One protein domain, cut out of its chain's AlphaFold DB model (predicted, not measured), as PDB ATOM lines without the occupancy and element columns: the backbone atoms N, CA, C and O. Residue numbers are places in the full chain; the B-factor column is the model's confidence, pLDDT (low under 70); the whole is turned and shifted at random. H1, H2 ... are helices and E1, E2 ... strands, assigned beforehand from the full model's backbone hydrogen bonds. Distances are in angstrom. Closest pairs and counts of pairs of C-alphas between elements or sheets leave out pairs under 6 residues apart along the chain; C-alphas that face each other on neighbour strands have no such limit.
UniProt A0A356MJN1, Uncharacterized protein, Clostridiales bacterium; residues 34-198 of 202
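This is residues 34 to 198 of the 202 residues of an uncharacterized protein of Clostridiales bacterium (UniProt A0A356MJN1). A strongly twisted, curled wall of seven strands is crossed on one face by the long helix H1, which reaches from E2 and E1 near its beginning to E7 farther along, with the shorter H3 beside it. The small helix H2 is on the opposite face, and a long loop within residues 128 to 147 reaches out to 27 A from the mean of the C-alphas. The 165 printed residues run E1 E2 H1 E3 H2 E4 E5 E6 E7 H3, and the sheet's order is E2 E1 E4 E5 E6 E7 E3, all antiparallel. The class is mixed, helices and strands; the whole is compact, with a radius of gyration of the C-alphas of 15.4 A and spans of 46 by 38 by 28 A.

E1, residues 43 to 49, begins at C-alpha 43 (174.721, 110.913, 168.934). E2, residues 54 to 58, comes before H1, residues 63 to 86, 34.7 A long. E3, residues 97 to 104, runs 19.8 A, and H2 is residues 105 to 108. E4, residues 116 to 127, runs 25.1 A and bends by 104 degrees at residue 124. E5, residues 148 to 156, runs 22.8 A; E6, residues 163 to 171, 25.4 A; E7, residues 174 to 186, 27.5 A, with a bend of 68 degrees at residue 177. H3, residues 189 to 196, ends at C-alpha 196 (158.933, 123.761, 174.205).

E2 and E3 are the edge strands. The hairpin E1 and E2 has N 46 and O 57 at 2.8 A, within hydrogen-bond range, and E1 and E4 have N 47 and O 119 at 2.8 A. E4 to E7 form a meander, each strand the antiparallel neighbour of the one before: N 120 and O 152 are 2.8 A apart, N 168 and O 153 2.8 A, N 167 and O 182 2.8 A. E7 and E3 have N 99 and O 181 at 2.8 A. H1 is on the sheet at a height of 8.6 A and runs across the strands, at 90 degrees to E4 on the local plane. H3 is on the same face, at a height of 9.4 A. H1, with residues 69 to 76 alone, touches H3 at a shallow tilt of 25 degrees, opposite ways; the closest C-alphas, Leu 72 and Leu 191, are 5.4 A apart. H2 is on the opposite face, over none of the strands. Every O i to N i+4 pair is within hydrogen-bond range in H1 and H3; H2 is too short for such a pair.

The farthest C-alphas, Asn 143 and Asn 197, are 46.4 A apart. The printed part has no cut. The link E4 to E5, 20 residues, is long. The mean pLDDT of the printed part is 84.8; residues 34 to 36, 87 to 95 and 160 to 161 are under 70.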
ATOM      1  N   PHE A  34     172.443 115.038 151.686       55.56
ATOM      2  CA  PHE A  34     172.235 116.472 151.478       55.56
ATOM      3  C   PHE A  34     172.150 117.194 152.836       55.56
ATOM      4  O   PHE A  34     171.293 116.881 153.654       55.56
ATOM      5  N   ASN A  35     173.062 118.142 153.077       60.44
ATOM      6  CA  ASN A  35     173.145 118.994 154.276       60.44
ATOM      7  C   ASN A  35     173.268 118.299 155.644       60.44
ATOM      8  O   ASN A  35     173.138 118.970 156.668       60.44
ATOM      9  N   GLN A  36     173.537 116.995 155.702       65.44
ATOM     10  CA  GLN A  36     173.551 116.291 156.981       65.44
ATOM     11  C   GLN A  36     174.854 116.567 157.749       65.44
ATOM     12  O   GLN A  36     175.857 115.878 157.582       65.44
ATOM     13  N   VAL A  37     174.832 117.612 158.580       73.38
ATOM     14  CA  VAL A  37     175.914 117.950 159.522       73.38
ATOM     15  C   VAL A  37     175.943 116.961 160.692       73.38
ATOM     16  O   VAL A  37     177.007 116.656 161.226       73.38
ATOM     17  N   ILE A  38     174.771 116.449 161.078       83.88
ATOM     18  CA  ILE A  38     174.565 115.624 162.268       83.88
ATOM     19  C   ILE A  38     174.177 114.208 161.843       83.88
ATOM     20  O   ILE A  38     173.082 113.980 161.327       83.88
ATOM     21  N   ASP A  39     175.065 113.246 162.093       86.12
ATOM     22  CA  ASP A  39     174.740 111.822 161.989       86.12
ATOM     23  C   ASP A  39     174.050 111.365 163.278       86.12
ATOM     24  O   ASP A  39     174.680 111.174 164.322       86.12
ATOM     25  N   THR A  40     172.734 111.178 163.209       85.25
ATOM     26  CA  THR A  40     171.919 110.815 164.373       85.25
ATOM     27  C   THR A  40     172.243 109.439 164.954       85.25
ATOM     28  O   THR A  40     171.950 109.188 166.126       85.25
ATOM     29  N   ASN A  41     172.898 108.553 164.199       86.94
ATOM     30  CA  ASN A  41     173.327 107.248 164.707       86.94
ATOM     31  C   ASN A  41     174.542 107.353 165.637       86.94
ATOM     32  O   ASN A  41     174.801 106.445 166.427       86.94
ATOM     33  N   LYS A  42     175.276 108.466 165.554       91.88
ATOM     34  CA  LYS A  42     176.502 108.722 166.314       91.88
ATOM     35  C   LYS A  42     176.282 109.613 167.534       91.88
ATOM     36  O   LYS A  42     177.229 109.839 168.277       91.88
ATOM     37  N   ILE A  43     175.057 110.086 167.767       93.38
ATOM     38  CA  ILE A  43     174.721 110.913 168.934       93.38
ATOM     39  C   ILE A  43     174.848 110.082 170.218       93.38
ATOM     40  O   ILE A  43     174.255 109.003 170.325       93.38
ATOM     41  N   ALA A  44     175.618 110.599 171.174       94.62
ATOM     42  CA  ALA A  44     175.764 110.088 172.535       94.62
ATOM     43  C   ALA A  44     174.751 110.728 173.493       94.62
ATOM     44  O   ALA A  44     174.146 110.026 174.297       94.62
ATOM     45  N   GLY A  45     174.539 112.040 173.374       95.50
ATOM     46  CA  GLY A  45     173.625 112.788 174.229       95.50
ATOM     47  C   GLY A  45     173.206 114.113 173.608       95.50
ATOM     48  O   GLY A  45     173.811 114.584 172.641       95.50
ATOM     49  N   ILE A  46     172.136 114.680 174.150       96.62
ATOM     50  CA  ILE A  46     171.585 115.974 173.762       96.62
ATOM     51  C   ILE A  46     171.403 116.786 175.041       96.62
ATOM     52  O   ILE A  46     170.655 116.372 175.919       96.62
ATOM     53  N   THR A  47     172.059 117.939 175.148       96.25
ATOM     54  CA  THR A  47     171.713 118.950 176.153       96.25
ATOM     55  C   THR A  47     170.793 119.977 175.516       96.25
ATOM     56  O   THR A  47     171.138 120.553 174.485       96.25
ATOM     57  N   VAL A  48     169.651 120.235 176.138       95.31
ATOM     58  CA  VAL A  48     168.737 121.309 175.754       95.31
ATOM     59  C   VAL A  48     169.038 122.518 176.629       95.31
ATOM     60  O   VAL A  48     168.888 122.430 177.843       95.31
ATOM     61  N   TYR A  49     169.451 123.629 176.023       94.00
ATOM     62  CA  TYR A  49     169.606 124.915 176.697       94.00
ATOM     63  C   TYR A  49     168.367 125.775 176.468       94.00
ATOM     64  O   TYR A  49     167.922 125.955 175.329       94.00
ATOM     65  N   THR A  50     167.859 126.333 177.559       90.12
ATOM     66  CA  THR A  50     166.809 127.356 177.598       90.12
ATOM     67  C   THR A  50     167.388 128.649 178.178       90.12
ATOM     68  O   THR A  50     168.561 128.699 178.552       90.12
ATOM     69  N   HIS A  51     166.576 129.705 178.264       84.88
ATOM     70  CA  HIS A  51     166.992 130.946 178.921       84.88
ATOM     71  C   HIS A  51     167.350 130.747 180.408       84.88
ATOM     72  O   HIS A  51     168.218 131.444 180.928       84.88
ATOM     73  N   GLU A  52     166.704 129.790 181.085       83.56
ATOM     74  CA  GLU A  52     166.768 129.651 182.548       83.56
ATOM     75  C   GLU A  52     167.481 128.381 183.025       83.56
ATOM     76  O   GLU A  52     168.015 128.349 184.133       83.56
ATOM     77  N   LYS A  53     167.455 127.319 182.217       86.56
ATOM     78  CA  LYS A  53     167.872 125.964 182.604       86.56
ATOM     79  C   LYS A  53     168.507 125.201 181.450       86.56
ATOM     80  O   LYS A  53     168.207 125.461 180.279       86.56
ATOM     81  N   ASP A  54     169.299 124.196 181.793       90.50
ATOM     82  CA  ASP A  54     169.811 123.189 180.877       90.50
ATOM     83  C   ASP A  54     169.515 121.769 181.372       90.50
ATOM     84  O   ASP A  54     169.711 121.457 182.540       90.50
ATOM     85  N   ASN A  55     169.061 120.898 180.466       91.94
ATOM     86  CA  ASN A  55     168.775 119.493 180.770       91.94
ATOM     87  C   ASN A  55     169.476 118.557 179.794       91.94
ATOM     88  O   ASN A  55     169.583 118.855 178.603       91.94
ATOM     89  N   TYR A  56     169.937 117.413 180.297       93.00
ATOM     90  CA  TYR A  56     170.691 116.429 179.530       93.00
ATOM     91  C   TYR A  56     169.904 115.137 179.305       93.00
ATOM     92  O   TYR A  56     169.471 114.483 180.246       93.00
ATOM     93  N   TYR A  57     169.841 114.716 178.046       93.50
ATOM     94  CA  TYR A  57     169.100 113.554 177.571       93.50
ATOM     95  C   TYR A  57     170.059 112.587 176.864       93.50
ATOM     96  O   TYR A  57     170.908 113.001 176.069       93.50
ATOM     97  N   SER A  58     169.932 111.284 177.112       93.00
ATOM     98  CA  SER A  58     170.791 110.249 176.515       93.00
ATOM     99  C   SER A  58     170.063 108.913 176.352       93.00
ATOM    100  O   SER A  58     168.900 108.762 176.713       93.00
ATOM    101  N   ASP A  59     170.744 107.896 175.821       87.62
ATOM    102  CA  ASP A  59     170.170 106.550 175.710       87.62
ATOM    103  C   ASP A  59     169.939 105.854 177.066       87.62
ATOM    104  O   ASP A  59     169.153 104.903 177.123       87.62
ATOM    105  N   ASN A  60     170.559 106.355 178.141       86.56
ATOM    106  CA  ASN A  60     170.455 105.833 179.507       86.56
ATOM    107  C   ASN A  60     169.772 106.802 180.496       86.56
ATOM    108  O   ASN A  60     169.574 106.436 181.651       86.56
ATOM    109  N   HIS A  61     169.410 108.017 180.068       86.44
ATOM    110  CA  HIS A  61     168.755 109.047 180.884       86.44
ATOM    111  C   HIS A  61     167.697 109.758 180.039       86.44
ATOM    112  O   HIS A  61     168.051 110.319 179.006       86.44
ATOM    113  N   GLU A  62     166.423 109.703 180.441       88.81
ATOM    114  CA  GLU A  62     165.303 110.278 179.667       88.81
ATOM    115  C   GLU A  62     165.290 109.782 178.206       88.81
ATOM    116  O   GLU A  62     165.188 110.523 177.227       88.81
ATOM    117  N   LYS A  63     165.437 108.457 178.068       92.19
ATOM    118  CA  LYS A  63     165.624 107.750 176.794       92.19
ATOM    119  C   LYS A  63     164.518 108.023 175.774       92.19
ATOM    120  O   LYS A  63     164.798 108.062 174.572       92.19
ATOM    121  N   ASP A  64     163.276 108.146 176.226       93.81
ATOM    122  CA  ASP A  64     162.136 108.356 175.335       93.81
ATOM    123  C   ASP A  64     162.205 109.744 174.692       93.81
ATOM    124  O   ASP A  64     162.129 109.842 173.464       93.81
ATOM    125  N   ASP A  65     162.507 110.779 175.477       94.50
ATOM    126  CA  ASP A  65     162.693 112.147 174.989       94.50
ATOM    127  C   ASP A  65     163.927 112.262 174.095       94.50
ATOM    128  O   ASP A  65     163.866 112.828 172.999       94.50
ATOM    129  N   PHE A  66     165.032 111.617 174.481       94.62
ATOM    130  CA  PHE A  66     166.229 111.503 173.648       94.62
ATOM    131  C   PHE A  66     165.925 110.896 172.268       94.62
ATOM    132  O   PHE A  66     166.303 111.444 171.225       94.62
ATOM    133  N   ASN A  67     165.217 109.763 172.231       93.75
ATOM    134  CA  ASN A  67     164.861 109.101 170.976       93.75
ATOM    135  C   ASN A  67     163.853 109.918 170.163       93.75
ATOM    136  O   ASN A  67     163.954 109.957 168.930       93.75
ATOM    137  N   LYS A  68     162.914 110.594 170.832       94.69
ATOM    138  CA  LYS A  68     161.937 111.464 170.184       94.69
ATOM    139  C   LYS A  68     162.619 112.658 169.521       94.69
ATOM    140  O   LYS A  68     162.386 112.871 168.331       94.69
ATOM    141  N   MET A  69     163.537 113.348 170.204       95.12
ATOM    142  CA  MET A  69     164.327 114.441 169.621       95.12
ATOM    143  C   MET A  69     165.115 113.988 168.390       95.12
ATOM    144  O   MET A  69     165.052 114.626 167.339       95.12
ATOM    145  N   LYS A  70     165.805 112.841 168.469       93.06
ATOM    146  CA  LYS A  70     166.534 112.271 167.322       93.06
ATOM    147  C   LYS A  70     165.616 111.980 166.137       93.06
ATOM    148  O   LYS A  70     165.975 112.251 164.989       93.06
ATOM    149  N   SER A  71     164.445 111.405 166.408       91.56
ATOM    150  CA  SER A  71     163.449 111.085 165.388       91.56
ATOM    151  C   SER A  71     162.917 112.348 164.708       91.56
ATOM    152  O   SER A  71     162.927 112.416 163.478       91.56
ATOM    153  N   LEU A  72     162.538 113.363 165.488       92.19
ATOM    154  CA  LEU A  72     162.019 114.637 164.987       92.19
ATOM    155  C   LEU A  72     163.073 115.419 164.198       92.19
ATOM    156  O   LEU A  72     162.778 115.932 163.119       92.19
ATOM    157  N   TYR A  73     164.327 115.436 164.663       90.06
ATOM    158  CA  TYR A  73     165.433 116.038 163.918       90.06
ATOM    159  C   TYR A  73     165.615 115.391 162.535       90.06
ATOM    160  O   TYR A  73     165.733 116.092 161.522       90.06
ATOM    161  N   ASN A  74     165.621 114.053 162.480       87.06
ATOM    162  CA  ASN A  74     165.740 113.301 161.230       87.06
ATOM    163  C   ASN A  74     164.555 113.558 160.293       87.06
ATOM    164  O   ASN A  74     164.761 113.755 159.093       87.06
ATOM    165  N   ALA A  75     163.332 113.552 160.831       85.94
ATOM    166  CA  ALA A  75     162.114 113.806 160.070       85.94
ATOM    167  C   ALA A  75     162.149 115.201 159.436       85.94
ATOM    168  O   ALA A  75     162.079 115.310 158.212       85.94
ATOM    169  N   GLY A  76     162.405 116.237 160.236       84.81
ATOM    170  CA  GLY A  76     162.480 117.607 159.743       84.81
ATOM    171  C   GLY A  76     163.606 117.827 158.731       84.81
ATOM    172  O   GLY A  76     163.404 118.457 157.693       84.81
ATOM    173  N   THR A  77     164.773 117.202 158.929       82.12
ATOM    174  CA  THR A  77     165.867 117.250 157.938       82.12
ATOM    175  C   THR A  77     165.440 116.613 156.610       82.12
ATOM    176  O   THR A  77     165.666 117.182 155.542       82.12
ATOM    177  N   LYS A  78     164.772 115.454 156.652       79.19
ATOM    178  CA  LYS A  78     164.283 114.753 155.456       79.19
ATOM    179  C   LYS A  78     163.211 115.558 154.717       79.19
ATOM    180  O   LYS A  78     163.271 115.675 153.494       79.19
ATOM    181  N   GLU A  79     162.252 116.120 155.445       78.56
ATOM    182  CA  GLU A  79     161.214 116.995 154.893       78.56
ATOM    183  C   GLU A  79     161.816 118.240 154.253       78.56
ATOM    184  O   GLU A  79     161.391 118.652 153.175       78.56
ATOM    185  N   SER A  80     162.872 118.785 154.851       78.81
ATOM    186  CA  SER A  80     163.565 119.959 154.328       78.81
ATOM    187  C   SER A  80     164.229 119.695 152.986       78.81
ATOM    188  O   SER A  80     164.078 120.478 152.046       78.81
ATOM    189  N   VAL A  81     164.921 118.559 152.876       75.12
ATOM    190  CA  VAL A  81     165.500 118.093 151.610       75.12
ATOM    191  C   VAL A  81     164.396 117.913 150.567       75.12
ATOM    192  O   VAL A  81     164.532 118.393 149.442       75.12
ATOM    193  N   MET A  82     163.284 117.279 150.947       73.75
ATOM    194  CA  MET A  82     162.151 117.018 150.057       73.75
ATOM    195  C   MET A  82     161.464 118.296 149.562       73.75
ATOM    196  O   MET A  82     161.188 118.452 148.374       73.75
ATOM    197  N   SER A  83     161.229 119.242 150.461       73.50
ATOM    198  CA  SER A  83     160.649 120.541 150.142       73.50
ATOM    199  C   SER A  83     161.570 121.343 149.214       73.50
ATOM    200  O   SER A  83     161.130 121.839 148.176       73.50
ATOM    201  N   ALA A  84     162.881 121.370 149.493       70.88
ATOM    202  CA  ALA A  84     163.863 122.037 148.639       70.88
ATOM    203  C   ALA A  84     163.917 121.449 147.215       70.88
ATOM    204  O   ALA A  84     164.141 122.185 146.249       70.88
ATOM    205  N   LEU A  85     163.683 120.142 147.071       70.88
ATOM    206  CA  LEU A  85     163.556 119.468 145.777       70.88
ATOM    207  C   LEU A  85     162.351 119.938 144.984       70.88
ATOM    208  O   LEU A  85     162.504 120.414 143.860       70.88
ATOM    209  N   PHE A  86     161.161 119.822 145.569       71.06
ATOM    210  CA  PHE A  86     159.920 120.132 144.867       71.06
ATOM    211  C   PHE A  86     159.769 121.617 144.537       71.06
ATOM    212  O   PHE A  86     159.142 121.960 143.541       71.06
ATOM    213  N   GLN A  87     160.401 122.500 145.311       68.62
ATOM    214  CA  GLN A  87     160.432 123.935 145.024       68.62
ATOM    215  C   GLN A  87     161.441 124.320 143.924       68.62
ATOM    216  O   GLN A  87     161.616 125.504 143.638       68.62
ATOM    217  N   GLY A  88     162.164 123.359 143.331       59.75
ATOM    218  CA  GLY A  88     163.248 123.642 142.382       59.75
ATOM    219  C   GLY A  88     164.433 124.382 143.021       59.75
ATOM    220  O   GLY A  88     165.328 124.864 142.327       59.75
ATOM    221  N   ALA A  89     164.460 124.469 144.354       57.84
ATOM    222  CA  ALA A  89     165.503 125.124 145.129       57.84
ATOM    223  C   ALA A  89     166.746 124.237 145.317       57.84
ATOM    224  O   ALA A  89     167.757 124.729 145.823       57.84
ATOM    225  N   TYR A  90     166.708 122.984 144.839       55.84
ATOM    226  CA  TYR A  90     167.761 121.951 144.892       55.84
ATOM    227  C   TYR A  90     169.093 122.301 144.184       55.84
ATOM    228  O   TYR A  90     169.934 121.448 143.915       55.84
ATOM    229  N   GLY A  91     169.315 123.582 143.888       54.97
ATOM    230  CA  GLY A  91     170.577 124.160 143.440       54.97
ATOM    231  C   GLY A  91     171.261 124.992 144.533       54.97
ATOM    232  O   GLY A  91     171.210 124.676 145.718       54.97
ATOM    233  N   LYS A  92     171.918 126.095 144.142       53.25
ATOM    234  CA  LYS A  92     172.748 126.940 145.032       53.25
ATOM    235  C   LYS A  92     172.041 127.443 146.304       53.25
ATOM    236  O   LYS A  92     172.729 127.687 147.283       53.25
ATOM    237  N   LYS A  93     170.710 127.600 146.297       50.09
ATOM    238  CA  LYS A  93     169.940 128.152 147.428       50.09
ATOM    239  C   LYS A  93     169.684 127.148 148.554       50.09
ATOM    240  O   LYS A  93     169.532 127.571 149.694       50.09
ATOM    241  N   ALA A  94     169.649 125.850 148.248       57.88
ATOM    242  CA  ALA A  94     169.464 124.805 149.250       57.88
ATOM    243  C   ALA A  94     170.784 124.283 149.837       57.88
ATOM    244  O   ALA A  94     170.759 123.508 150.789       57.88
ATOM    245  N   LYS A  95     171.932 124.684 149.274       68.25
ATOM    246  CA  LYS A  95     173.241 124.244 149.759       68.25
ATOM    247  C   LYS A  95     173.501 124.787 151.156       68.25
ATOM    248  O   LYS A  95     173.325 125.978 151.406       68.25
ATOM    249  N   ALA A  96     173.983 123.914 152.028       76.06
ATOM    250  CA  ALA A  96     174.573 124.338 153.279       76.06
ATOM    251  C   ALA A  96     175.816 125.204 153.011       76.06
ATOM    252  O   ALA A  96     176.647 124.876 152.157       76.06
ATOM    253  N   GLU A  97     175.931 126.304 153.747       82.25
ATOM    254  CA  GLU A  97     177.041 127.252 153.691       82.25
ATOM    255  C   GLU A  97     177.911 127.080 154.934       82.25
ATOM    256  O   GLU A  97     177.397 127.042 156.050       82.25
ATOM    257  N   VAL A  98     179.229 127.001 154.746       84.06
ATOM    258  CA  VAL A  98     180.195 126.939 155.848       84.06
ATOM    259  C   VAL A  98     180.864 128.295 155.992       84.06
ATOM    260  O   VAL A  98     181.529 128.771 155.074       84.06
ATOM    261  N   LEU A  99     180.721 128.900 157.163       85.88
ATOM    262  CA  LEU A  99     181.353 130.163 157.515       85.88
ATOM    263  C   LEU A  99     182.453 129.909 158.544       85.88
ATOM    264  O   LEU A  99     182.229 129.243 159.559       85.88
ATOM    265  N   LYS A 100     183.649 130.456 158.292       83.75
ATOM    266  CA  LYS A 100     184.700 130.552 159.311       83.75
ATOM    267  C   LYS A 100     184.307 131.668 160.271       83.75
ATOM    268  O   LYS A 100     184.402 132.837 159.918       83.75
ATOM    269  N   ASN A 101     183.821 131.298 161.448       80.38
ATOM    270  CA  ASN A 101     183.425 132.241 162.482       80.38
ATOM    271  C   ASN A 101     183.755 131.637 163.845       80.38
ATOM    272  O   ASN A 101     183.322 130.518 164.130       80.38
ATOM    273  N   THR A 102     184.527 132.364 164.652       86.38
ATOM    274  CA  THR A 102     184.887 131.935 166.002       86.38
ATOM    275  C   THR A 102     183.877 132.500 166.987       86.38
ATOM    276  O   THR A 102     183.769 133.713 167.137       86.38
ATOM    277  N   VAL A 103     183.155 131.618 167.668       88.69
ATOM    278  CA  VAL A 103     182.142 131.964 168.668       88.69
ATOM    279  C   VAL A 103     182.432 131.172 169.936       88.69
ATOM    280  O   VAL A 103     182.754 129.985 169.862       88.69
ATOM    281  N   SER A 104     182.346 131.816 171.099       91.06
ATOM    282  CA  SER A 104     182.494 131.109 172.371       91.06
ATOM    283  C   SER A 104     181.285 130.210 172.621       91.06
ATOM    284  O   SER A 104     180.146 130.600 172.369       91.06
ATOM    285  N   THR A 105     181.506 129.007 173.143       89.62
ATOM    286  CA  THR A 105     180.393 128.111 173.471       89.62
ATOM    287  C   THR A 105     179.550 128.634 174.628       89.62
ATOM    288  O   THR A 105     178.364 128.339 174.664       89.62
ATOM    289  N   SER A 106     180.084 129.481 175.518       88.50
ATOM    290  CA  SER A 106     179.289 130.100 176.590       88.50
ATOM    291  C   SER A 106     178.152 130.969 176.046       88.50
ATOM    292  O   SER A 106     177.030 130.861 176.530       88.50
ATOM    293  N   SER A 107     178.397 131.746 174.984       87.88
ATOM    294  CA  SER A 107     177.349 132.552 174.343       87.88
ATOM    295  C   SER A 107     176.299 131.714 173.614       87.88
ATOM    296  O   SER A 107     175.199 132.195 173.386       87.88
ATOM    297  N   LEU A 108     176.622 130.468 173.248       89.94
ATOM    298  CA  LEU A 108     175.681 129.553 172.591       89.94
ATOM    299  C   LEU A 108     174.769 128.830 173.597       89.94
ATOM    300  O   LEU A 108     173.714 128.338 173.220       89.94
ATOM    301  N   LYS A 109     175.167 128.778 174.873       89.56
ATOM    302  CA  LYS A 109     174.406 128.154 175.971       89.56
ATOM    303  C   LYS A 109     173.350 129.068 176.588       89.56
ATOM    304  O   LYS A 109     172.630 128.634 177.472       89.56
ATOM    305  N   SER A 110     173.309 130.337 176.187       86.50
ATOM    306  CA  SER A 110     172.427 131.358 176.765       86.50
ATOM    307  C   SER A 110     171.448 131.872 175.707       86.50
ATOM    308  O   SER A 110     171.601 133.005 175.241       86.50
ATOM    309  N   PRO A 111     170.492 131.045 175.247       85.88
ATOM    310  CA  PRO A 111     169.502 131.507 174.291       85.88
ATOM    311  C   PRO A 111     168.591 132.578 174.902       85.88
ATOM    312  O   PRO A 111     168.401 132.671 176.118       85.88
ATOM    313  N   SER A 112     168.022 133.401 174.023       84.94
ATOM    314  CA  SER A 112     166.969 134.347 174.386       84.94
ATOM    315  C   SER A 112     165.703 133.616 174.840       84.94
ATOM    316  O   SER A 112     165.475 132.463 174.476       84.94
ATOM    317  N   GLU A 113     164.843 134.314 175.578       83.19
ATOM    318  CA  GLU A 113     163.515 133.818 175.946       83.19
ATOM    319  C   GLU A 113     162.725 133.335 174.709       83.19
ATOM    320  O   GLU A 113     162.783 133.945 173.637       83.19
ATOM    321  N   GLY A 114     162.044 132.191 174.839       81.12
ATOM    322  CA  GLY A 114     161.304 131.540 173.747       81.12
ATOM    323  C   GLY A 114     162.172 130.900 172.653       81.12
ATOM    324  O   GLY A 114     161.644 130.469 171.624       81.12
ATOM    325  N   SER A 115     163.496 130.848 172.843       86.06
ATOM    326  CA  SER A 115     164.448 130.204 171.934       86.06
ATOM    327  C   SER A 115     165.165 129.041 172.613       86.06
ATOM    328  O   SER A 115     165.475 129.089 173.802       86.06
ATOM    329  N   TYR A 116     165.491 128.020 171.823       91.12
ATOM    330  CA  TYR A 116     166.128 126.803 172.312       91.12
ATOM    331  C   TYR A 116     167.382 126.490 171.509       91.12
ATOM    332  O   TYR A 116     167.409 126.632 170.283       91.12
ATOM    333  N   VAL A 117     168.417 126.019 172.202       94.00
ATOM    334  CA  VAL A 117     169.647 125.535 171.570       94.00
ATOM    335  C   VAL A 117     169.925 124.124 172.053       94.00
ATOM    336  O   VAL A 117     169.964 123.860 173.252       94.00
ATOM    337  N   LEU A 118     170.163 123.209 171.118       95.06
ATOM    338  CA  LEU A 118     170.596 121.853 171.429       95.06
ATOM    339  C   LEU A 118     172.110 121.768 171.311       95.06
ATOM    340  O   LEU A 118     172.650 122.015 170.235       95.06
ATOM    341  N   ARG A 119     172.804 121.342 172.366       96.06
ATOM    342  CA  ARG A 119     174.141 120.763 172.209       96.06
ATOM    343  C   ARG A 119     173.986 119.279 171.949       96.06
ATOM    344  O   ARG A 119     173.414 118.562 172.758       96.06
ATOM    345  N   ILE A 120     174.511 118.824 170.826       95.75
ATOM    346  CA  ILE A 120     174.475 117.424 170.424       95.75
ATOM    347  C   ILE A 120     175.899 116.894 170.528       95.75
ATOM    348  O   ILE A 120     176.775 117.328 169.779       95.75
ATOM    349  N   ASP A 121     176.123 115.980 171.468       95.25
ATOM    350  CA  ASP A 121     177.411 115.333 171.701       95.25
ATOM    351  C   ASP A 121     177.474 114.001 170.951       95.25
ATOM    352  O   ASP A 121     176.512 113.224 170.936       95.25
ATOM    353  N   PHE A 122     178.615 113.712 170.326       94.44
ATOM    354  CA  PHE A 122     178.826 112.490 169.553       94.44
ATOM    355  C   PHE A 122     179.649 111.463 170.334       94.44
ATOM    356  O   PHE A 122     180.488 111.805 171.162       94.44
ATOM    357  N   LYS A 123     179.421 110.177 170.044       92.25
ATOM    358  CA  LYS A 123     180.125 109.041 170.670       92.25
ATOM    359  C   LYS A 123     181.621 109.012 170.345       92.25
ATOM    360  O   LYS A 123     182.393 108.383 171.060       92.25
ATOM    361  N   GLU A 124     182.013 109.644 169.247       91.75
ATOM    362  CA  GLU A 124     183.380 109.692 168.746       91.75
ATOM    363  C   GLU A 124     183.629 111.010 168.006       91.75
ATOM    364  O   GLU A 124     182.693 111.735 167.663       91.75
ATOM    365  N   THR A 125     184.899 111.314 167.740       92.19
ATOM    366  CA  THR A 125     185.273 112.466 166.920       92.19
ATOM    367  C   THR A 125     184.751 112.300 165.495       92.19
ATOM    368  O   THR A 125     185.088 111.347 164.794       92.19
ATOM    369  N   MET A 126     183.980 113.281 165.047       92.62
ATOM    370  CA  MET A 126     183.348 113.324 163.738       92.62
ATOM    371  C   MET A 126     184.162 114.168 162.755       92.62
ATOM    372  O   MET A 126     184.835 115.124 163.139       92.62
ATOM    373  N   THR A 127     184.059 113.848 161.464       91.94
ATOM    374  CA  THR A 127     184.584 114.675 160.365       91.94
ATOM    375  C   THR A 127     183.456 115.486 159.747       91.94
ATOM    376  O   THR A 127     182.434 114.921 159.353       91.94
ATOM    377  N   LEU A 128     183.646 116.801 159.618       89.94
ATOM    378  CA  LEU A 128     182.634 117.686 159.051       89.94
ATOM    379  C   LEU A 128     182.463 117.407 157.558       89.94
ATOM    380  O   LEU A 128     183.379 117.616 156.762       89.94
ATOM    381  N   LYS A 129     181.262 116.959 157.190       87.38
ATOM    382  CA  LYS A 129     180.841 116.782 155.803       87.38
ATOM    383  C   LYS A 129     179.678 117.712 155.513       87.38
ATOM    384  O   LYS A 129     178.689 117.716 156.236       87.38
ATOM    385  N   VAL A 130     179.790 118.494 154.451       82.25
ATOM    386  CA  VAL A 130     178.754 119.441 154.037       82.25
ATOM    387  C   VAL A 130     178.508 119.244 152.552       82.25
ATOM    388  O   VAL A 130     179.448 119.161 151.769       82.25
ATOM    389  N   ASN A 131     177.241 119.101 152.156       77.56
ATOM    390  CA  ASN A 131     176.859 118.759 150.777       77.56
ATOM    391  C   ASN A 131     177.535 117.473 150.238       77.56
ATOM    392  O   ASN A 131     177.723 117.321 149.032       77.56
ATOM    393  N   GLY A 132     177.896 116.537 151.125       75.75
ATOM    394  CA  GLY A 132     178.593 115.293 150.779       75.75
ATOM    395  C   GLY A 132     180.111 115.416 150.600       75.75
ATOM    396  O   GLY A 132     180.750 114.414 150.287       75.75
ATOM    397  N   GLU A 133     180.690 116.596 150.821       82.38
ATOM    398  CA  GLU A 133     182.127 116.852 150.708       82.38
ATOM    399  C   GLU A 133     182.747 117.059 152.092       82.38
ATOM    400  O   GLU A 133     182.126 117.647 152.979       82.38
ATOM    401  N   VAL A 134     183.969 116.556 152.288       88.88
ATOM    402  CA  VAL A 134     184.729 116.773 153.525       88.88
ATOM    403  C   VAL A 134     185.205 118.220 153.561       88.88
ATOM    404  O   VAL A 134     185.797 118.710 152.603       88.88
ATOM    405  N   VAL A 135     184.949 118.903 154.673       88.81
ATOM    406  CA  VAL A 135     185.409 120.275 154.871       88.81
ATOM    407  C   VAL A 135     186.844 120.252 155.380       88.81
ATOM    408  O   VAL A 135     187.137 119.655 156.419       88.81
ATOM    409  N   GLU A 136     187.724 120.952 154.673       89.12
ATOM    410  CA  GLU A 136     189.119 121.139 155.063       89.12
ATOM    411  C   GLU A 136     189.381 122.546 155.611       89.12
ATOM    412  O   GLU A 136     188.716 123.526 155.256       89.12
ATOM    413  N   ASP A 137     190.385 122.657 156.478       83.88
ATOM    414  CA  ASP A 137     190.897 123.921 156.980       83.88
ATOM    415  C   ASP A 137     192.399 124.053 156.739       83.88
ATOM    416  O   ASP A 137     193.230 123.426 157.391       83.88
ATOM    417  N   SER A 138     192.750 124.943 155.814       81.50
ATOM    418  CA  SER A 138     194.133 125.252 155.461       81.50
ATOM    419  C   SER A 138     194.955 125.860 156.599       81.50
ATOM    420  O   SER A 138     196.177 125.890 156.481       81.50
ATOM    421  N   THR A 139     194.326 126.337 157.680       79.44
ATOM    422  CA  THR A 139     195.041 126.850 158.858       79.44
ATOM    423  C   THR A 139     195.453 125.752 159.839       79.44
ATOM    424  O   THR A 139     196.207 126.033 160.769       79.44
ATOM    425  N   ILE A 140     194.981 124.512 159.660       81.19
ATOM    426  CA  ILE A 140     195.463 123.361 160.430       81.19
ATOM    427  C   ILE A 140     196.883 123.033 159.954       81.19
ATOM    428  O   ILE A 140     197.126 122.827 158.766       81.19
ATOM    429  N   THR A 141     197.828 123.002 160.894       77.06
ATOM    430  CA  THR A 141     199.264 122.821 160.621       77.06
ATOM    431  C   THR A 141     199.676 121.364 160.401       77.06
ATOM    432  O   THR A 141     200.803 121.106 159.985       77.06
ATOM    433  N   GLY A 142     198.784 120.406 160.671       79.06
ATOM    434  CA  GLY A 142     199.012 118.979 160.452       79.06
ATOM    435  C   GLY A 142     198.789 118.524 159.004       79.06
ATOM    436  O   GLY A 142     198.225 119.242 158.178       79.06
ATOM    437  N   ASN A 143     199.200 117.283 158.713       82.56
ATOM    438  CA  ASN A 143     198.975 116.641 157.409       82.56
ATOM    439  C   ASN A 143     197.488 116.364 157.141       82.56
ATOM    440  O   ASN A 143     197.049 116.391 155.996       82.56
ATOM    441  N   ASP A 144     196.719 116.100 158.198       86.44
ATOM    442  CA  ASP A 144     195.269 115.966 158.129       86.44
ATOM    443  C   ASP A 144     194.626 117.343 158.331       86.44
ATOM    444  O   ASP A 144     194.600 117.872 159.444       86.44
ATOM    445  N   LYS A 145     194.131 117.925 157.237       87.25
ATOM    446  CA  LYS A 145     193.461 119.233 157.226       87.25
ATOM    447  C   LYS A 145     191.953 119.127 157.426       87.25
ATOM    448  O   LYS A 145     191.256 120.128 157.273       87.25
ATOM    449  N   THR A 146     191.421 117.945 157.727       90.88
ATOM    450  CA  THR A 146     189.977 117.770 157.896       90.88
ATOM    451  C   THR A 146     189.479 118.466 159.159       90.88
ATOM    452  O   THR A 146     190.115 118.443 160.214       90.88
ATOM    453  N   VAL A 147     188.310 119.100 159.065       89.50
ATOM    454  CA  VAL A 147     187.662 119.711 160.227       89.50
ATOM    455  C   VAL A 147     187.024 118.611 161.075       89.50
ATOM    456  O   VAL A 147     186.120 117.908 160.613       89.50
ATOM    457  N   LYS A 148     187.487 118.484 162.321       91.56
ATOM    458  CA  LYS A 148     187.027 117.486 163.292       91.56
ATOM    459  C   LYS A 148     186.281 118.122 164.460       91.56
ATOM    460  O   LYS A 148     186.626 119.221 164.896       91.56
ATOM    461  N   PHE A 149     185.259 117.432 164.957       92.31
ATOM    462  CA  PHE A 149     184.381 117.934 166.013       92.31
ATOM    463  C   PHE A 149     183.844 116.809 166.897       92.31
ATOM    464  O   PHE A 149     183.732 115.669 166.456       92.31
ATOM    465  N   THR A 150     183.520 117.129 168.148       92.25
ATOM    466  CA  THR A 150     182.941 116.186 169.130       92.25
ATOM    467  C   THR A 150     181.522 116.563 169.532       92.25
ATOM    468  O   THR A 150     180.782 115.730 170.050       92.25
ATOM    469  N   SER A 151     181.123 117.804 169.262       94.69
ATOM    470  CA  SER A 151     179.778 118.294 169.519       94.69
ATOM    471  C   SER A 151     179.399 119.417 168.561       94.69
ATOM    472  O   SER A 151     180.246 120.012 167.882       94.69
ATOM    473  N   VAL A 152     178.104 119.695 168.489       95.00
ATOM    474  CA  VAL A 152     177.564 120.852 167.777       95.00
ATOM    475  C   VAL A 152     176.525 121.562 168.629       95.00
ATOM    476  O   VAL A 152     175.825 120.905 169.392       95.00
ATOM    477  N   TYR A 153     176.400 122.881 168.471       94.75
ATOM    478  CA  TYR A 153     175.236 123.627 168.956       94.75
ATOM    479  C   TYR A 153     174.297 123.886 167.787       94.75
ATOM    480  O   TYR A 153     174.725 124.384 166.746       94.75
ATOM    481  N   PHE A 154     173.033 123.536 167.953       92.50
ATOM    482  CA  PHE A 154     172.009 123.606 166.931       92.50
ATOM    483  C   PHE A 154     170.855 124.479 167.417       92.50
ATOM    484  O   PHE A 154     170.203 124.144 168.407       92.50
ATOM    485  N   ASP A 155     170.604 125.580 166.710       90.06
ATOM    486  CA  ASP A 155     169.481 126.468 167.011       90.06
ATOM    487  C   ASP A 155     168.169 125.793 166.590       90.06
ATOM    488  O   ASP A 155     167.988 125.446 165.417       90.06
ATOM    489  N   VAL A 156     167.235 125.637 167.528       86.88
ATOM    490  CA  VAL A 156     165.895 125.116 167.241       86.88
ATOM    491  C   VAL A 156     164.961 126.301 167.054       86.88
ATOM    492  O   VAL A 156     164.662 127.037 167.991       86.88
ATOM    493  N   ALA A 157     164.503 126.491 165.821       79.31
ATOM    494  CA  ALA A 157     163.591 127.565 165.468       79.31
ATOM    495  C   ALA A 157     162.189 127.011 165.207       79.31
ATOM    496  O   ALA A 157     162.041 126.007 164.508       79.31
ATOM    497  N   ASN A 158     161.162 127.713 165.691       82.94
ATOM    498  CA  ASN A 158     159.801 127.496 165.223       82.94
ATOM    499  C   ASN A 158     159.679 128.037 163.794       82.94
ATOM    500  O   ASN A 158     159.627 129.249 163.575       82.94
ATOM    501  N   ASN A 159     159.704 127.147 162.809       74.69
ATOM    502  CA  ASN A 159     159.666 127.529 161.410       74.69
ATOM    503  C   ASN A 159     158.625 126.716 160.638       74.69
ATOM    504  O   ASN A 159     158.887 125.619 160.171       74.69
ATOM    505  N   GLU A 160     157.445 127.292 160.411       67.94
ATOM    506  CA  GLU A 160     156.411 126.684 159.554       67.94
ATOM    507  C   GLU A 160     156.854 126.536 158.084       67.94
ATOM    508  O   GLU A 160     156.270 125.782 157.311       67.94
ATOM    509  N   THR A 161     157.909 127.251 157.687       69.75
ATOM    510  CA  THR A 161     158.503 127.203 156.347       69.75
ATOM    511  C   THR A 161     159.990 126.857 156.417       69.75
ATOM    512  O   THR A 161     160.605 126.918 157.480       69.75
ATOM    513  N   LEU A 162     160.587 126.499 155.276       73.62
ATOM    514  CA  LEU A 162     162.031 126.284 155.170       73.62
ATOM    515  C   LEU A 162     162.792 127.566 155.530       73.62
ATOM    516  O   LEU A 162     162.821 128.515 154.743       73.62
ATOM    517  N   THR A 163     163.470 127.574 156.674       74.38
ATOM    518  CA  THR A 163     164.336 128.687 157.086       74.38
ATOM    519  C   THR A 163     165.765 128.210 157.295       74.38
ATOM    520  O   THR A 163     166.025 127.046 157.600       74.38
ATOM    521  N   LYS A 164     166.730 129.109 157.078       79.19
ATOM    522  CA  LYS A 164     168.138 128.818 157.351       79.19
ATOM    523  C   LYS A 164     168.362 128.813 158.860       79.19
ATOM    524  O   LYS A 164     168.294 129.865 159.489       79.19
ATOM    525  N   VAL A 165     168.691 127.651 159.407       82.50
ATOM    526  CA  VAL A 165     169.170 127.512 160.789       82.50
ATOM    527  C   VAL A 165     170.689 127.515 160.823       82.50
ATOM    528  O   VAL A 165     171.350 127.398 159.782       82.50
ATOM    529  N   LYS A 166     171.247 127.680 162.020       88.81
ATOM    530  CA  LYS A 166     172.687 127.669 162.258       88.81
ATOM    531  C   LYS A 166     173.051 126.469 163.117       88.81
ATOM    532  O   LYS A 166     172.378 126.135 164.085       88.81
ATOM    533  N   CYS A 167     174.146 125.835 162.730       91.50
ATOM    534  CA  CYS A 167     174.787 124.772 163.471       91.50
ATOM    535  C   CYS A 167     176.245 125.170 163.698       91.50
ATOM    536  O   CYS A 167     177.000 125.378 162.746       91.50
ATOM    537  N   TYR A 168     176.629 125.334 164.953       93.81
ATOM    538  CA  TYR A 168     177.963 125.737 165.370       93.81
ATOM    539  C   TYR A 168     178.794 124.494 165.667       93.81
ATOM    540  O   TYR A 168     178.396 123.648 166.465       93.81
ATOM    541  N   ILE A 169     179.944 124.379 165.011       93.50
ATOM    542  CA  ILE A 169     180.797 123.194 165.058       93.50
ATOM    543  C   ILE A 169     181.883 123.404 166.106       93.50
ATOM    544  O   ILE A 169     182.801 124.211 165.916       93.50
ATOM    545  N   VAL A 170     181.782 122.661 167.205       92.19
ATOM    546  CA  VAL A 170     182.716 122.743 168.329       92.19
ATOM    547  C   VAL A 170     183.967 121.943 167.998       92.19
ATOM    548  O   VAL A 170     183.890 120.766 167.648       92.19
ATOM    549  N   SER A 171     185.134 122.578 168.087       83.25
ATOM    550  CA  SER A 171     186.390 121.904 167.756       83.25
ATOM    551  C   SER A 171     186.660 120.748 168.709       83.25
ATOM    552  O   SER A 171     186.603 120.919 169.924       83.25
ATOM    553  N   SER A 172     187.076 119.604 168.160       84.56
ATOM    554  CA  SER A 172     187.574 118.484 168.966       84.56
ATOM    555  C   SER A 172     188.834 118.831 169.770       84.56
ATOM    556  O   SER A 172     189.195 118.108 170.689       84.56
ATOM    557  N   SER A 173     189.534 119.909 169.406       84.81
ATOM    558  CA  SER A 173     190.764 120.351 170.072       84.81
ATOM    559  C   SER A 173     190.521 121.427 171.134       84.81
ATOM    560  O   SER A 173     191.418 121.706 171.925       84.81
ATOM    561  N   ASN A 174     189.354 122.083 171.123       84.25
ATOM    562  CA  ASN A 174     189.002 123.117 172.095       84.25
ATOM    563  C   ASN A 174     187.479 123.284 172.190       84.25
ATOM    564  O   ASN A 174     186.866 123.956 171.359       84.25
ATOM    565  N   GLU A 175     186.891 122.731 173.248       86.50
ATOM    566  CA  GLU A 175     185.440 122.730 173.466       86.50
ATOM    567  C   GLU A 175     184.863 124.092 173.893       86.50
ATOM    568  O   GLU A 175     183.646 124.283 173.928       86.50
ATOM    569  N   ASN A 176     185.718 125.075 174.188       88.00
ATOM    570  CA  ASN A 176     185.277 126.420 174.571       88.00
ATOM    571  C   ASN A 176     184.875 127.282 173.369       88.00
ATOM    572  O   ASN A 176     184.308 128.363 173.549       88.00
ATOM    573  N   TYR A 177     185.170 126.829 172.146       85.88
ATOM    574  CA  TYR A 177     184.916 127.593 170.932       85.88
ATOM    575  C   TYR A 177     184.353 126.728 169.807       85.88
ATOM    576  O   TYR A 177     184.821 125.627 169.512       85.88
ATOM    577  N   SER A 178     183.384 127.305 169.108       84.62
ATOM    578  CA  SER A 178     183.039 126.910 167.754       84.62
ATOM    579  C   SER A 178     183.854 127.748 166.781       84.62
ATOM    580  O   SER A 178     183.841 128.970 166.876       84.62
ATOM    581  N   TYR A 179     184.532 127.117 165.824       81.81
ATOM    582  CA  TYR A 179     185.325 127.823 164.799       81.81
ATOM    583  C   TYR A 179     184.633 127.855 163.435       81.81
ATOM    584  O   TYR A 179     185.139 128.446 162.469       81.81
ATOM    585  N   ARG A 180     183.495 127.169 163.319       88.75
ATOM    586  CA  ARG A 180     182.707 127.086 162.095       88.75
ATOM    587  C   ARG A 180     181.234 127.170 162.410       88.75
ATOM    588  O   ARG A 180     180.758 126.575 163.365       88.75
ATOM    589  N   GLN A 181     180.514 127.844 161.535       90.38
ATOM    590  CA  GLN A 181     179.066 127.821 161.508       90.38
ATOM    591  C   GLN A 181     178.645 127.215 160.176       90.38
ATOM    592  O   GLN A 181     179.086 127.673 159.122       90.38
ATOM    593  N   VAL A 182     177.798 126.198 160.220       88.69
ATOM    594  CA  VAL A 182     177.109 125.682 159.044       88.69
ATOM    595  C   VAL A 182     175.698 126.239 159.061       88.69
ATOM    596  O   VAL A 182     174.987 126.080 160.049       88.69
ATOM    597  N   SER A 183     175.292 126.906 157.985       87.12
ATOM    598  CA  SER A 183     173.913 127.349 157.818       87.12
ATOM    599  C   SER A 183     173.245 126.562 156.711       87.12
ATOM    600  O   SER A 183     173.774 126.484 155.603       87.12
ATOM    601  N   PHE A 184     172.095 125.968 157.006       79.19
ATOM    602  CA  PHE A 184     171.360 125.148 156.053       79.19
ATOM    603  C   PHE A 184     169.853 125.327 156.232       79.19
ATOM    604  O   PHE A 184     169.399 125.616 157.341       79.19
ATOM    605  N   PRO A 185     169.071 125.207 155.146       77.62
ATOM    606  CA  PRO A 185     167.621 125.257 155.239       77.62
ATOM    607  C   PRO A 185     167.109 124.025 155.987       77.62
ATOM    608  O   PRO A 185     167.459 122.898 155.632       77.62
ATOM    609  N   THR A 186     166.275 124.253 156.995       78.94
ATOM    610  CA  THR A 186     165.569 123.197 157.714       78.94
ATOM    611  C   THR A 186     164.113 123.581 157.982       78.94
ATOM    612  O   THR A 186     163.736 124.748 157.874       78.94
ATOM    613  N   HIS A 187     163.332 122.590 158.383       81.81
ATOM    614  CA  HIS A 187     161.988 122.650 158.922       81.81
ATOM    615  C   HIS A 187     161.984 121.753 160.161       81.81
ATOM    616  O   HIS A 187     162.161 120.542 160.052       81.81
ATOM    617  N   HIS A 188     161.888 122.350 161.343       86.75
ATOM    618  CA  HIS A 188     162.005 121.675 162.638       86.75
ATOM    619  C   HIS A 188     160.939 122.167 163.627       86.75
ATOM    620  O   HIS A 188     161.146 122.083 164.833       86.75
ATOM    621  N   SER A 189     159.782 122.627 163.139       87.81
ATOM    622  CA  SER A 189     158.650 123.063 163.974       87.81
ATOM    623  C   SER A 189     158.203 121.989 164.972       87.81
ATOM    624  O   SER A 189     158.000 122.287 166.139       87.81
ATOM    625  N   GLU A 190     158.132 120.724 164.557       90.38
ATOM    626  CA  GLU A 190     157.775 119.617 165.456       90.38
ATOM    627  C   GLU A 190     158.833 119.374 166.540       90.38
ATOM    628  O   GLU A 190     158.498 119.066 167.682       90.38
ATOM    629  N   LEU A 191     160.120 119.537 166.207       91.88
ATOM    630  CA  LEU A 191     161.199 119.465 167.194       91.88
ATOM    631  C   LEU A 191     161.122 120.649 168.164       91.88
ATOM    632  O   LEU A 191     161.285 120.442 169.360       91.88
ATOM    633  N   TYR A 192     160.841 121.854 167.660       91.94
ATOM    634  CA  TYR A 192     160.611 123.036 168.486       91.94
ATOM    635  C   TYR A 192     159.454 122.806 169.458       91.94
ATOM    636  O   TYR A 192     159.656 122.915 170.658       91.94
ATOM    637  N   ASN A 193     158.284 122.407 168.954       92.06
ATOM    638  CA  ASN A 193     157.095 122.159 169.768       92.06
ATOM    639  C   ASN A 193     157.360 121.088 170.825       92.06
ATOM    640  O   ASN A 193     156.913 121.213 171.957       92.06
ATOM    641  N   PHE A 194     158.086 120.027 170.473       93.62
ATOM    642  CA  PHE A 194     158.454 119.010 171.446       93.62
ATOM    643  C   PHE A 194     159.345 119.581 172.553       93.62
ATOM    644  O   PHE A 194     159.045 119.379 173.722       93.62
ATOM    645  N   VAL A 195     160.397 120.320 172.188       92.12
ATOM    646  CA  VAL A 195     161.332 120.930 173.147       92.12
ATOM    647  C   VAL A 195     160.646 121.966 174.043       92.12
ATOM    648  O   VAL A 195     160.917 121.998 175.237       92.12
ATOM    649  N   ASP A 196     159.736 122.761 173.487       91.19
ATOM    650  CA  ASP A 196     158.933 123.761 174.205       91.19
ATOM    651  C   ASP A 196     158.024 123.133 175.273       91.19
ATOM    652  O   ASP A 196     157.768 123.732 176.313       91.19
ATOM    653  N   ASN A 197     157.580 121.894 175.040       89.62
ATOM    654  CA  ASN A 197     156.731 121.137 175.960       89.62
ATOM    655  C   ASN A 197     157.509 120.190 176.888       89.62
ATOM    656  O   ASN A 197     156.879 119.450 177.646       89.62
ATOM    657  N   LEU A 198     158.846 120.163 176.831       89.19
ATOM    658  CA  LEU A 198     159.630 119.387 177.790       89.19
ATOM    659  C   LEU A 198     159.459 120.004 179.178       89.19
ATOM    660  O   LEU A 198     159.695 121.194 179.385       89.19
TER     661      LEU A 198